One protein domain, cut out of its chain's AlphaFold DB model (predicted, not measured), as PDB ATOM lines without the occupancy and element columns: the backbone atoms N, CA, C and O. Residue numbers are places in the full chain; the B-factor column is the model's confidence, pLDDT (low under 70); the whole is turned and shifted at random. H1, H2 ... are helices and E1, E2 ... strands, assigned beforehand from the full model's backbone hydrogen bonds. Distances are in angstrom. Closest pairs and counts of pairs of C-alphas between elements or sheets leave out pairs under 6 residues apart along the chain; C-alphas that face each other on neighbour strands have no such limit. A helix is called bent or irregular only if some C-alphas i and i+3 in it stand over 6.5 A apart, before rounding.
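Overview. This is residues 17 to 98 of the 188 residues of an uncharacterized protein of Marinobacter salsuginis (UniProt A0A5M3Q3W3). Two helices, H1 and H3, reach out as separate arms, with short H2 and a long looped stretch, residues 57 to 75, joining them. Residues 22 to 39, of which 28 to 30 belong to E1 and 34 to 39 to H1, stick out as an open arch, and small H4 sits at the far end of H3. The printed part has 82 residues with one named strand and four named helices in the order E1, H1, H2, H3, H4; the class is mostly helix. It is loose, with a radius of gyration of the C-alphas of 14.9 A and spans of 40 by 34 by 30 A.

Arrangement. E1, residues 28 to 30, pairs with no named strand and is apart from H1, residues 34 to 50. H1 has a kink of 32 degrees near residue 44 and is only just irregular: C-alphas 45 and 48 are 6.6 A apart. H1 is close to but not clearly touching H2, residues 52 to 56; their closest C-alphas, those of Arg 48 and Ala 54, are 7.3 A apart. H3, residues 76 to 89, is apart from H1 and H2. With residues 86 to 87 alone it touches H4, residues 91 to 94, only at the corner by their link, and only just, with 3 pairs of C-alphas within 8 A; the closest are those of Arg 87 and Tyr 94, 5.0 A apart. Every O i to N i+4 pair is within hydrogen-bond range in H3, against 10 of 13 in H1 and 0 of 1 in H2, where 2 of 2 O i to N i+3 pairs are; H4 is too short for an O i to N i+4 pair.

Along the chain. E1 begins at C-alpha 28 (4.528, 61.546, -15.818) and is 6.5 A long. H1 measures 23.9 A and H2 8.2 A. H3 begins at C-alpha 76 (2.208, 47.822, -1.639) and measures 20.5 A. H4, 5.2 A long, ends at C-alpha 94 (9.946, 32.374, -10.963).

Size, cuts and confidence. The C-alphas farthest apart, those of Lys 56 and Asp 92, are 40.6 A apart. The printed part has no cut. The link from H2 to H3 is long, with 19 residues; the other links are tight. Residues 17 to 25 have pLDDT under 70; the mean of the printed part is 88.4.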
ATOM      1  N   ARG A  17      -4.684  54.692   1.518       67.00
ATOM      2  CA  ARG A  17      -3.860  53.486   1.493       67.00
ATOM      3  C   ARG A  17      -2.892  53.493   2.665       67.00
ATOM      4  O   ARG A  17      -2.114  54.422   2.864       67.00
ATOM      5  N   TYR A  18      -2.850  52.367   3.368       58.25
ATOM      6  CA  TYR A  18      -1.795  52.072   4.326       58.25
ATOM      7  C   TYR A  18      -0.428  52.086   3.609       58.25
ATOM      8  O   TYR A  18      -0.163  51.213   2.778       58.25
ATOM      9  N   LEU A  19       0.409  53.088   3.924       56.53
ATOM     10  CA  LEU A  19       1.701  53.419   3.291       56.53
ATOM     11  C   LEU A  19       1.586  53.924   1.836       56.53
ATOM     12  O   LEU A  19       1.862  53.172   0.891       56.53
ATOM     13  N   PRO A  20       1.229  55.205   1.623       61.44
ATOM     14  CA  PRO A  20       1.181  55.783   0.288       61.44
ATOM     15  C   PRO A  20       2.583  55.836  -0.356       61.44
ATOM     16  O   PRO A  20       3.597  55.976   0.338       61.44
ATOM     17  N   PRO A  21       2.683  55.721  -1.693       58.00
ATOM     18  CA  PRO A  21       3.953  55.772  -2.403       58.00
ATOM     19  C   PRO A  21       4.682  57.102  -2.159       58.00
ATOM     20  O   PRO A  21       4.102  58.181  -2.229       58.00
ATOM     21  N   SER A  22       5.982  57.007  -1.866       59.12
ATOM     22  CA  SER A  22       6.804  58.130  -1.396       59.12
ATOM     23  C   SER A  22       6.871  59.327  -2.360       59.12
ATOM     24  O   SER A  22       6.836  59.167  -3.584       59.12
ATOM     25  N   GLN A  23       7.138  60.514  -1.800       55.97
ATOM     26  CA  GLN A  23       7.306  61.804  -2.494       55.97
ATOM     27  C   GLN A  23       8.379  61.832  -3.604       55.97
ATOM     28  O   GLN A  23       8.424  62.793  -4.375       55.97
ATOM     29  N   LYS A  24       9.227  60.796  -3.700       56.84
ATOM     30  CA  LYS A  24      10.365  60.689  -4.631       56.84
ATOM     31  C   LYS A  24       9.969  60.398  -6.083       56.84
ATOM     32  O   LYS A  24      10.857  60.267  -6.925       56.84
ATOM     33  N   THR A  25       8.670  60.268  -6.371       66.00
ATOM     34  CA  THR A  25       8.172  60.054  -7.734       66.00
ATOM     35  C   THR A  25       7.395  61.249  -8.263       66.00
ATOM     36  O   THR A  25       6.564  61.810  -7.552       66.00
ATOM     37  N   ILE A  26       7.722  61.668  -9.488       79.44
ATOM     38  CA  ILE A  26       7.047  62.766 -10.191       79.44
ATOM     39  C   ILE A  26       5.872  62.252 -11.020       79.44
ATOM     40  O   ILE A  26       5.834  61.078 -11.416       79.44
ATOM     41  N   GLU A  27       4.950  63.166 -11.309       84.44
ATOM     42  CA  GLU A  27       3.932  62.958 -12.329       84.44
ATOM     43  C   GLU A  27       4.579  62.750 -13.690       84.44
ATOM     44  O   GLU A  27       5.570  63.403 -14.026       84.44
ATOM     45  N   ARG A  28       4.029  61.824 -14.471       88.31
ATOM     46  CA  ARG A  28       4.528  61.546 -15.818       88.31
ATOM     47  C   ARG A  28       3.521  60.782 -16.646       88.31
ATOM     48  O   ARG A  28       2.657  60.078 -16.123       88.31
ATOM     49  N   SER A  29       3.716  60.841 -17.949       89.50
ATOM     50  CA  SER A  29       2.997  60.015 -18.903       89.50
ATOM     51  C   SER A  29       3.864  58.832 -19.303       89.50
ATOM     52  O   SER A  29       5.026  59.013 -19.658       89.50
ATOM     53  N   ILE A  30       3.306  57.627 -19.262       90.12
ATOM     54  CA  ILE A  30       3.964  56.432 -19.787       90.12
ATOM     55  C   ILE A  30       3.179  55.874 -20.968       90.12
ATOM     56  O   ILE A  30       1.943  55.824 -20.973       90.12
ATOM     57  N   PHE A  31       3.906  55.453 -21.993       90.69
ATOM     58  CA  PHE A  31       3.320  54.681 -23.074       90.69
ATOM     59  C   PHE A  31       3.090  53.252 -22.592       90.69
ATOM     60  O   PHE A  31       3.891  52.688 -21.851       90.69
ATOM     61  N   ILE A  32       1.960  52.699 -23.003       92.88
ATOM     62  CA  ILE A  32       1.595  51.309 -22.773       92.88
ATOM     63  C   ILE A  32       1.233  50.707 -24.119       92.88
ATOM     64  O   ILE A  32       0.811  51.440 -25.020       92.88
ATOM     65  N   SER A  33       1.414  49.397 -24.252       95.19
ATOM     66  CA  SER A  33       0.999  48.699 -25.460       95.19
ATOM     67  C   SER A  33      -0.524  48.730 -25.604       95.19
ATOM     68  O   SER A  33      -1.260  49.013 -24.649       95.19
ATOM     69  N   ARG A  34      -1.001  48.459 -26.818       95.31
ATOM     70  CA  ARG A  34      -2.438  48.391 -27.088       95.31
ATOM     71  C   ARG A  34      -3.076  47.239 -26.316       95.31
ATOM     72  O   ARG A  34      -4.171  47.393 -25.794       95.31
ATOM     73  N   GLU A  35      -2.364  46.128 -26.206       97.50
ATOM     74  CA  GLU A  35      -2.781  44.917 -25.502       97.50
ATOM     75  C   GLU A  35      -2.996  45.225 -24.020       97.50
ATOM     76  O   GLU A  35      -4.092  45.019 -23.510       97.50
ATOM     77  N   LEU A  36      -2.019  45.863 -23.365       95.44
ATOM     78  CA  LEU A  36      -2.154  46.272 -21.966       95.44
ATOM     79  C   LEU A  36      -3.296  47.284 -21.770       95.44
ATOM     80  O   LEU A  36      -3.975  47.269 -20.745       95.44
ATOM     81  N   ALA A  37      -3.529  48.174 -22.739       95.81
ATOM     82  CA  ALA A  37      -4.652  49.108 -22.670       95.81
ATOM     83  C   ALA A  37      -6.003  48.374 -22.695       95.81
ATOM     84  O   ALA A  37      -6.895  48.727 -21.923       95.81
ATOM     85  N   LEU A  38      -6.132  47.346 -23.539       97.25
ATOM     86  CA  LEU A  38      -7.329  46.508 -23.628       97.25
ATOM     87  C   LEU A  38      -7.530  45.665 -22.367       97.25
ATOM     88  O   LEU A  38      -8.639  45.628 -21.847       97.25
ATOM     89  N   GLU A  39      -6.468  45.069 -21.820       97.62
ATOM     90  CA  GLU A  39      -6.534  44.317 -20.558       97.62
ATOM     91  C   GLU A  39      -6.985  45.206 -19.388       97.62
ATOM     92  O   GLU A  39      -7.802  44.805 -18.556       97.62
ATOM     93  N   ILE A  40      -6.491  46.449 -19.329       96.50
ATOM     94  CA  ILE A  40      -6.924  47.429 -18.326       96.50
ATOM     95  C   ILE A  40      -8.393  47.811 -18.536       96.50
ATOM     96  O   ILE A  40      -9.150  47.904 -17.565       96.50
ATOM     97  N   GLU A  41      -8.816  48.037 -19.779       97.06
ATOM     98  CA  GLU A  41     -10.206  48.354 -20.105       97.06
ATOM     99  C   GLU A  41     -11.152  47.210 -19.715       97.06
ATOM    100  O   GLU A  41     -12.178  47.444 -19.065       97.06
ATOM    101  N   GLU A  42     -10.786  45.975 -20.052       98.12
ATOM    102  CA  GLU A  42     -11.508  44.764 -19.672       98.12
ATOM    103  C   GLU A  42     -11.589  44.633 -18.150       98.12
ATOM    104  O   GLU A  42     -12.681  44.476 -17.588       98.12
ATOM    105  N   TYR A  43     -10.458  44.802 -17.458       97.81
ATOM    106  CA  TYR A  43     -10.411  44.818 -16.001       97.81
ATOM    107  C   TYR A  43     -11.396  45.828 -15.410       97.81
ATOM    108  O   TYR A  43     -12.163  45.479 -14.509       97.81
ATOM    109  N   ILE A  44     -11.433  47.059 -15.923       96.94
ATOM    110  CA  ILE A  44     -12.347  48.098 -15.439       96.94
ATOM    111  C   ILE A  44     -13.809  47.693 -15.676       96.94
ATOM    112  O   ILE A  44     -14.617  47.739 -14.739       96.94
ATOM    113  N   LYS A  45     -14.152  47.297 -16.907       96.94
ATOM    114  CA  LYS A  45     -15.541  47.054 -17.332       96.94
ATOM    115  C   LYS A  45     -16.134  45.777 -16.743       96.94
ATOM    116  O   LYS A  45     -17.315  45.774 -16.386       96.94
ATOM    117  N   ILE A  46     -15.334  44.717 -16.640       97.25
ATOM    118  CA  ILE A  46     -15.801  43.368 -16.296       97.25
ATOM    119  C   ILE A  46     -15.502  43.027 -14.840       97.25
ATOM    120  O   ILE A  46     -16.382  42.522 -14.139       97.25
ATOM    121  N   HIS A  47     -14.285  43.296 -14.364       96.50
ATOM    122  CA  HIS A  47     -13.823  42.809 -13.063       96.50
ATOM    123  C   HIS A  47     -14.023  43.848 -11.957       96.50
ATOM    124  O   HIS A  47     -14.782  43.615 -11.015       96.50
ATOM    125  N   ARG A  48     -13.400  45.026 -12.076       96.75
ATOM    126  CA  ARG A  48     -13.485  46.112 -11.087       96.75
ATOM    127  C   ARG A  48     -14.927  46.574 -10.880       96.75
ATOM    128  O   ARG A  48     -15.323  46.811  -9.743       96.75
ATOM    129  N   ARG A  49     -15.734  46.649 -11.947       95.06
ATOM    130  CA  ARG A  49     -17.157  47.037 -11.877       95.06
ATOM    131  C   ARG A  49     -17.983  46.169 -10.918       95.06
ATOM    132  O   ARG A  49     -18.929  46.678 -10.318       95.06
ATOM    133  N   LYS A  50     -17.638  44.886 -10.755       96.12
ATOM    134  CA  LYS A  50     -18.337  43.948  -9.853       96.12
ATOM    135  C   LYS A  50     -18.010  44.190  -8.373       96.12
ATOM    136  O   LYS A  50     -18.724  43.707  -7.499       96.12
ATOM    137  N   VAL A  51     -16.960  44.956  -8.078       96.94
ATOM    138  CA  VAL A  51     -16.553  45.312  -6.717       96.94
ATOM    139  C   VAL A  51     -17.276  46.593  -6.305       96.94
ATOM    140  O   VAL A  51     -16.786  47.700  -6.506       96.94
ATOM    141  N   LEU A  52     -18.483  46.449  -5.751       95.00
ATOM    142  CA  LEU A  52     -19.361  47.588  -5.450       95.00
ATOM    143  C   LEU A  52     -18.706  48.681  -4.581       95.00
ATOM    144  O   LEU A  52     -18.856  49.852  -4.943       95.00
ATOM    145  N   PRO A  53     -17.942  48.368  -3.511       95.12
ATOM    146  CA  PRO A  53     -17.312  49.410  -2.698       95.12
ATOM    147  C   PRO A  53     -16.278  50.250  -3.468       95.12
ATOM    148  O   PRO A  53     -16.147  51.441  -3.202       95.12
ATOM    149  N   ALA A  54     -15.627  49.683  -4.492       94.06
ATOM    150  CA  ALA A  54     -14.638  50.378  -5.324       94.06
ATOM    151  C   ALA A  54     -15.240  51.478  -6.218       94.06
ATOM    152  O   ALA A  54     -14.512  52.261  -6.832       94.06
ATOM    153  N   ARG A  55     -16.574  51.553  -6.326       91.19
ATOM    154  CA  ARG A  55     -17.267  52.636  -7.046       91.19
ATOM    155  C   ARG A  55     -17.163  53.981  -6.323       91.19
ATOM    156  O   ARG A  55     -17.434  55.001  -6.944       91.19
ATOM    157  N   LYS A  56     -16.773  53.982  -5.045       90.69
ATOM    158  CA  LYS A  56     -16.642  55.186  -4.213       90.69
ATOM    159  C   LYS A  56     -15.359  55.983  -4.479       90.69
ATOM    160  O   LYS A  56     -15.231  57.088  -3.973       90.69
ATOM    161  N   HIS A  57     -14.414  55.443  -5.252       89.81
ATOM    162  CA  HIS A  57     -13.142  56.104  -5.547       89.81
ATOM    163  C   HIS A  57     -12.612  55.753  -6.945       89.81
ATOM    164  O   HIS A  57     -13.013  54.764  -7.566       89.81
ATOM    165  N   SER A  58     -11.629  56.519  -7.417       88.94
ATOM    166  CA  SER A  58     -11.062  56.419  -8.770       88.94
ATOM    167  C   SER A  58      -9.841  55.497  -8.900       88.94
ATOM    168  O   SER A  58      -9.355  55.289 -10.009       88.94
ATOM    169  N   TRP A  59      -9.345  54.902  -7.807       90.38
ATOM    170  CA  TRP A  59      -8.187  53.997  -7.861       90.38
ATOM    171  C   TRP A  59      -8.386  52.833  -8.830       90.38
ATOM    172  O   TRP A  59      -9.372  52.103  -8.718       90.38
ATOM    173  N   LEU A  60      -7.430  52.629  -9.740       92.38
ATOM    174  CA  LEU A  60      -7.521  51.597 -10.769       92.38
ATOM    175  C   LEU A  60      -7.612  50.202 -10.144       92.38
ATOM    176  O   LEU A  60      -8.639  49.546 -10.278       92.38
ATOM    177  N   PHE A  61      -6.583  49.779  -9.414       93.56
ATOM    178  CA  PHE A  61      -6.513  48.438  -8.840       93.56
ATOM    179  C   PHE A  61      -7.052  48.391  -7.409       93.56
ATOM    180  O   PHE A  61      -6.627  49.159  -6.544       93.56
ATOM    181  N   VAL A  62      -7.955  47.444  -7.161       94.75
ATOM    182  CA  VAL A  62      -8.657  47.277  -5.879       94.75
ATOM    183  C   VAL A  62      -8.571  45.853  -5.359       94.75
ATOM    184  O   VAL A  62      -8.273  44.922  -6.109       94.75
ATOM    185  N   ASN A  63      -8.854  45.669  -4.074       93.81
ATOM    186  CA  ASN A  63      -8.928  44.355  -3.462       93.81
ATOM    187  C   ASN A  63     -10.262  43.667  -3.801       93.81
ATOM    188  O   ASN A  63     -11.343  44.168  -3.490       93.81
ATOM    189  N   HIS A  64     -10.178  42.499  -4.438       93.50
ATOM    190  CA  HIS A  64     -11.342  41.710  -4.863       93.50
ATOM    191  C   HIS A  64     -11.829  40.729  -3.794       93.50
ATOM    192  O   HIS A  64     -12.967  40.265  -3.867       93.50
ATOM    193  N   ARG A  65     -10.998  40.414  -2.792       90.75
ATOM    194  CA  ARG A  65     -11.364  39.486  -1.720       90.75
ATOM    195  C   ARG A  65     -12.415  40.140  -0.819       90.75
ATOM    196  O   ARG A  65     -12.190  41.235  -0.313       90.75
ATOM    197  N   LYS A  66     -13.540  39.453  -0.602       91.81
ATOM    198  CA  LYS A  66     -14.563  39.873   0.368       91.81
ATOM    199  C   LYS A  66     -13.980  39.879   1.788       91.81
ATOM    200  O   LYS A  66     -13.227  38.972   2.141       91.81
ATOM    201  N   GLY A  67     -14.337  40.889   2.576       91.50
ATOM    202  CA  GLY A  67     -13.840  41.129   3.933       91.50
ATOM    203  C   GLY A  67     -13.654  42.624   4.197       91.50
ATOM    204  O   GLY A  67     -14.119  43.450   3.411       91.50
ATOM    205  N   ASP A  68     -12.924  42.954   5.260       89.38
ATOM    206  CA  ASP A  68     -12.794  44.323   5.791       89.38
ATOM    207  C   ASP A  68     -12.193  45.334   4.803       89.38
ATOM    208  O   ASP A  68     -12.464  46.528   4.874       89.38
ATOM    209  N   HIS A  69     -11.402  44.856   3.840       90.50
ATOM    210  CA  HIS A  69     -10.753  45.688   2.821       90.50
ATOM    211  C   HIS A  69     -11.339  45.490   1.418       90.50
ATOM    212  O   HIS A  69     -10.685  45.805   0.423       90.50
ATOM    213  N   TRP A  70     -12.535  44.907   1.301       94.81
ATOM    214  CA  TRP A  70     -13.142  44.640  -0.001       94.81
ATOM    215  C   TRP A  70     -13.438  45.939  -0.752       94.81
ATOM    216  O   TRP A  70     -14.175  46.804  -0.284       94.81
ATOM    217  N   GLY A  71     -12.866  46.066  -1.948       94.38
ATOM    218  CA  GLY A  71     -12.969  47.256  -2.782       94.38
ATOM    219  C   GLY A  71     -12.040  48.398  -2.411       94.38
ATOM    220  O   GLY A  71     -11.960  49.328  -3.203       94.38
ATOM    221  N   SER A  72     -11.283  48.305  -1.316       92.88
ATOM    222  CA  SER A  72     -10.214  49.258  -1.020       92.88
ATOM    223  C   SER A  72      -9.109  49.195  -2.086       92.88
ATOM    224  O   SER A  72      -8.900  48.138  -2.699       92.88
ATOM    225  N   PRO A  73      -8.358  50.285  -2.312       92.31
ATOM    226  CA  PRO A  73      -7.220  50.272  -3.227       92.31
ATOM    227  C   PRO A  73      -6.156  49.268  -2.772       92.31
ATOM    228  O   PRO A  73      -5.952  49.071  -1.573       92.31
ATOM    229  N   ILE A  74      -5.447  48.642  -3.714       89.81
ATOM    230  CA  ILE A  74      -4.372  47.712  -3.340       89.81
ATOM    231  C   ILE A  74      -3.233  48.446  -2.614       89.81
ATOM    232  O   ILE A  74      -2.791  49.519  -3.033       89.81
ATOM    233  N   SER A  75      -2.727  47.837  -1.541       85.19
ATOM    234  CA  SER A  75      -1.514  48.302  -0.861       85.19
ATOM    235  C   SER A  75      -0.248  47.757  -1.534       85.19
ATOM    236  O   SER A  75      -0.290  46.760  -2.267       85.19
ATOM    237  N   LEU A  76       0.907  48.357  -1.225       83.94
ATOM    238  CA  LEU A  76       2.208  47.822  -1.639       83.94
ATOM    239  C   LEU A  76       2.415  46.383  -1.137       83.94
ATOM    240  O   LEU A  76       2.886  45.533  -1.887       83.94
ATOM    241  N   ASN A  77       1.988  46.082   0.091       85.69
ATOM    242  CA  ASN A  77       2.069  44.733   0.651       85.69
ATOM    243  C   ASN A  77       1.179  43.746  -0.113       85.69
ATOM    244  O   ASN A  77       1.591  42.615  -0.360       85.69
ATOM    245  N   ASN A  78      -0.019  44.159  -0.552       87.94
ATOM    246  CA  ASN A  78      -0.849  43.296  -1.397       87.94
ATOM    247  C   ASN A  78      -0.174  43.003  -2.738       87.94
ATOM    248  O   ASN A  78      -0.238  41.862  -3.200       87.94
ATOM    249  N   TRP A  79       0.480  43.997  -3.346       88.50
ATOM    250  CA  TRP A  79       1.262  43.792  -4.564       88.50
ATOM    251  C   TRP A  79       2.415  42.813  -4.332       88.50
ATOM    252  O   TRP A  79       2.503  41.809  -5.037       88.50
ATOM    253  N   ILE A  80       3.233  43.036  -3.297       89.62
ATOM    254  CA  ILE A  80       4.360  42.155  -2.957       89.62
ATOM    255  C   ILE A  80       3.889  40.718  -2.736       89.62
ATOM    256  O   ILE A  80       4.380  39.802  -3.391       89.62
ATOM    257  N   ASN A  81       2.850  40.534  -1.923       90.12
ATOM    258  CA  ASN A  81       2.284  39.216  -1.661       90.12
ATOM    259  C   ASN A  81       1.716  38.555  -2.926       90.12
ATOM    260  O   ASN A  81       1.646  37.332  -2.996       90.12
ATOM    261  N   SER A  82       1.261  39.332  -3.913       88.56
ATOM    262  CA  SER A  82       0.763  38.788  -5.183       88.56
ATOM    263  C   SER A  82       1.899  38.261  -6.053       88.56
ATOM    264  O   SER A  82       1.777  37.166  -6.598       88.56
ATOM    265  N   VAL A  83       3.027  38.973  -6.100       89.81
ATOM    266  CA  VAL A  83       4.253  38.498  -6.757       89.81
ATOM    267  C   VAL A  83       4.814  37.263  -6.043       89.81
ATOM    268  O   VAL A  83       5.212  36.298  -6.693       89.81
ATOM    269  N   ASP A  84       4.773  37.230  -4.711       90.06
ATOM    270  CA  ASP A  84       5.204  36.054  -3.950       90.06
ATOM    271  C   ASP A  84       4.294  34.841  -4.156       90.06
ATOM    272  O   ASP A  84       4.770  33.709  -4.124       90.06
ATOM    273  N   ARG A  85       2.992  35.042  -4.396       90.56
ATOM    274  CA  ARG A  85       2.105  33.940  -4.796       90.56
ATOM    275  C   ARG A  85       2.456  33.412  -6.181       90.56
ATOM    276  O   ARG A  85       2.494  32.200  -6.335       90.56
ATOM    277  N   LEU A  86       2.769  34.283  -7.142       87.50
ATOM    278  CA  LEU A  86       3.227  33.865  -8.473       87.50
ATOM    279  C   LEU A  86       4.482  32.982  -8.374       87.50
ATOM    280  O   LEU A  86       4.531  31.912  -8.967       87.50
ATOM    281  N   ARG A  87       5.428  33.351  -7.506       90.00
ATOM    282  CA  ARG A  87       6.606  32.529  -7.192       90.00
ATOM    283  C   ARG A  87       6.306  31.149  -6.611       90.00
ATOM    284  O   ARG A  87       7.133  30.259  -6.738       90.00
ATOM    285  N   LYS A  88       5.181  30.978  -5.918       91.19
ATOM    286  CA  LYS A  88       4.787  29.686  -5.336       91.19
ATOM    287  C   LYS A  88       4.126  28.760  -6.353       91.19
ATOM    288  O   LYS A  88       4.048  27.571  -6.079       91.19
ATOM    289  N   VAL A  89       3.630  29.298  -7.471       93.19
ATOM    290  CA  VAL A  89       3.028  28.497  -8.547       93.19
ATOM    291  C   VAL A  89       4.097  27.660  -9.240       93.19
ATOM    292  O   VAL A  89       3.895  26.470  -9.433       93.19
ATOM    293  N   ASP A  90       5.232  28.278  -9.558       91.44
ATOM    294  CA  ASP A  90       6.389  27.612 -10.155       91.44
ATOM    295  C   ASP A  90       7.678  28.247  -9.600       91.44
ATOM    296  O   ASP A  90       8.124  29.299 -10.079       91.44
ATOM    297  N   PRO A  91       8.243  27.675  -8.523       90.19
ATOM    298  CA  PRO A  91       9.448  28.205  -7.906       90.19
ATOM    299  C   PRO A  91      10.656  28.193  -8.839       90.19
ATOM    300  O   PRO A  91      11.444  29.135  -8.783       90.19
ATOM    301  N   ASP A  92      10.784  27.188  -9.705       92.62
ATOM    302  CA  ASP A  92      11.940  27.037 -10.589       92.62
ATOM    303  C   ASP A  92      11.931  28.127 -11.660       92.62
ATOM    304  O   ASP A  92      12.927  28.836 -11.846       92.62
ATOM    305  N   LEU A  93      10.774  28.359 -12.285       89.81
ATOM    306  CA  LEU A  93      10.615  29.398 -13.298       89.81
ATOM    307  C   LEU A  93      10.695  30.814 -12.707       89.81
ATOM    308  O   LEU A  93      11.250  31.724 -13.330       89.81
ATOM    309  N   TYR A  94      10.146  31.028 -11.507       90.31
ATOM    310  CA  TYR A  94       9.946  32.374 -10.963       90.31
ATOM    311  C   TYR A  94      10.864  32.755  -9.793       90.31
ATOM    312  O   TYR A  94      10.703  33.853  -9.252       90.31
ATOM    313  N   HIS A  95      11.849  31.938  -9.399       87.56
ATOM    314  CA  HIS A  95      12.723  32.194  -8.235       87.56
ATOM    315  C   HIS A  95      13.318  33.622  -8.185       87.56
ATOM    316  O   HIS A  95      13.389  34.240  -7.113       87.56
ATOM    317  N   GLY A  96      13.701  34.169  -9.345       87.25
ATOM    318  CA  GLY A  96      14.286  35.506  -9.493       87.25
ATOM    319  C   GLY A  96      13.281  36.666  -9.535       87.25
ATOM    320  O   GLY A  96      13.683  37.828  -9.446       87.25
ATOM    321  N   VAL A  97      11.975  36.400  -9.645       89.88
ATOM    322  CA  VAL A  97      10.955  37.446  -9.808       89.88
ATOM    323  C   VAL A  97      10.709  38.157  -8.478       89.88
ATOM    324  O   VAL A  97      10.256  37.572  -7.499       89.88
ATOM    325  N   LYS A  98      10.982  39.463  -8.434       89.94
ATOM    326  CA  LYS A  98      10.725  40.320  -7.267       89.94
ATOM    327  C   LYS A  98       9.855  41.500  -7.675       89.94
ATOM    328  O   LYS A  98       9.981  42.014  -8.783       89.94
TER     329      LYS A  98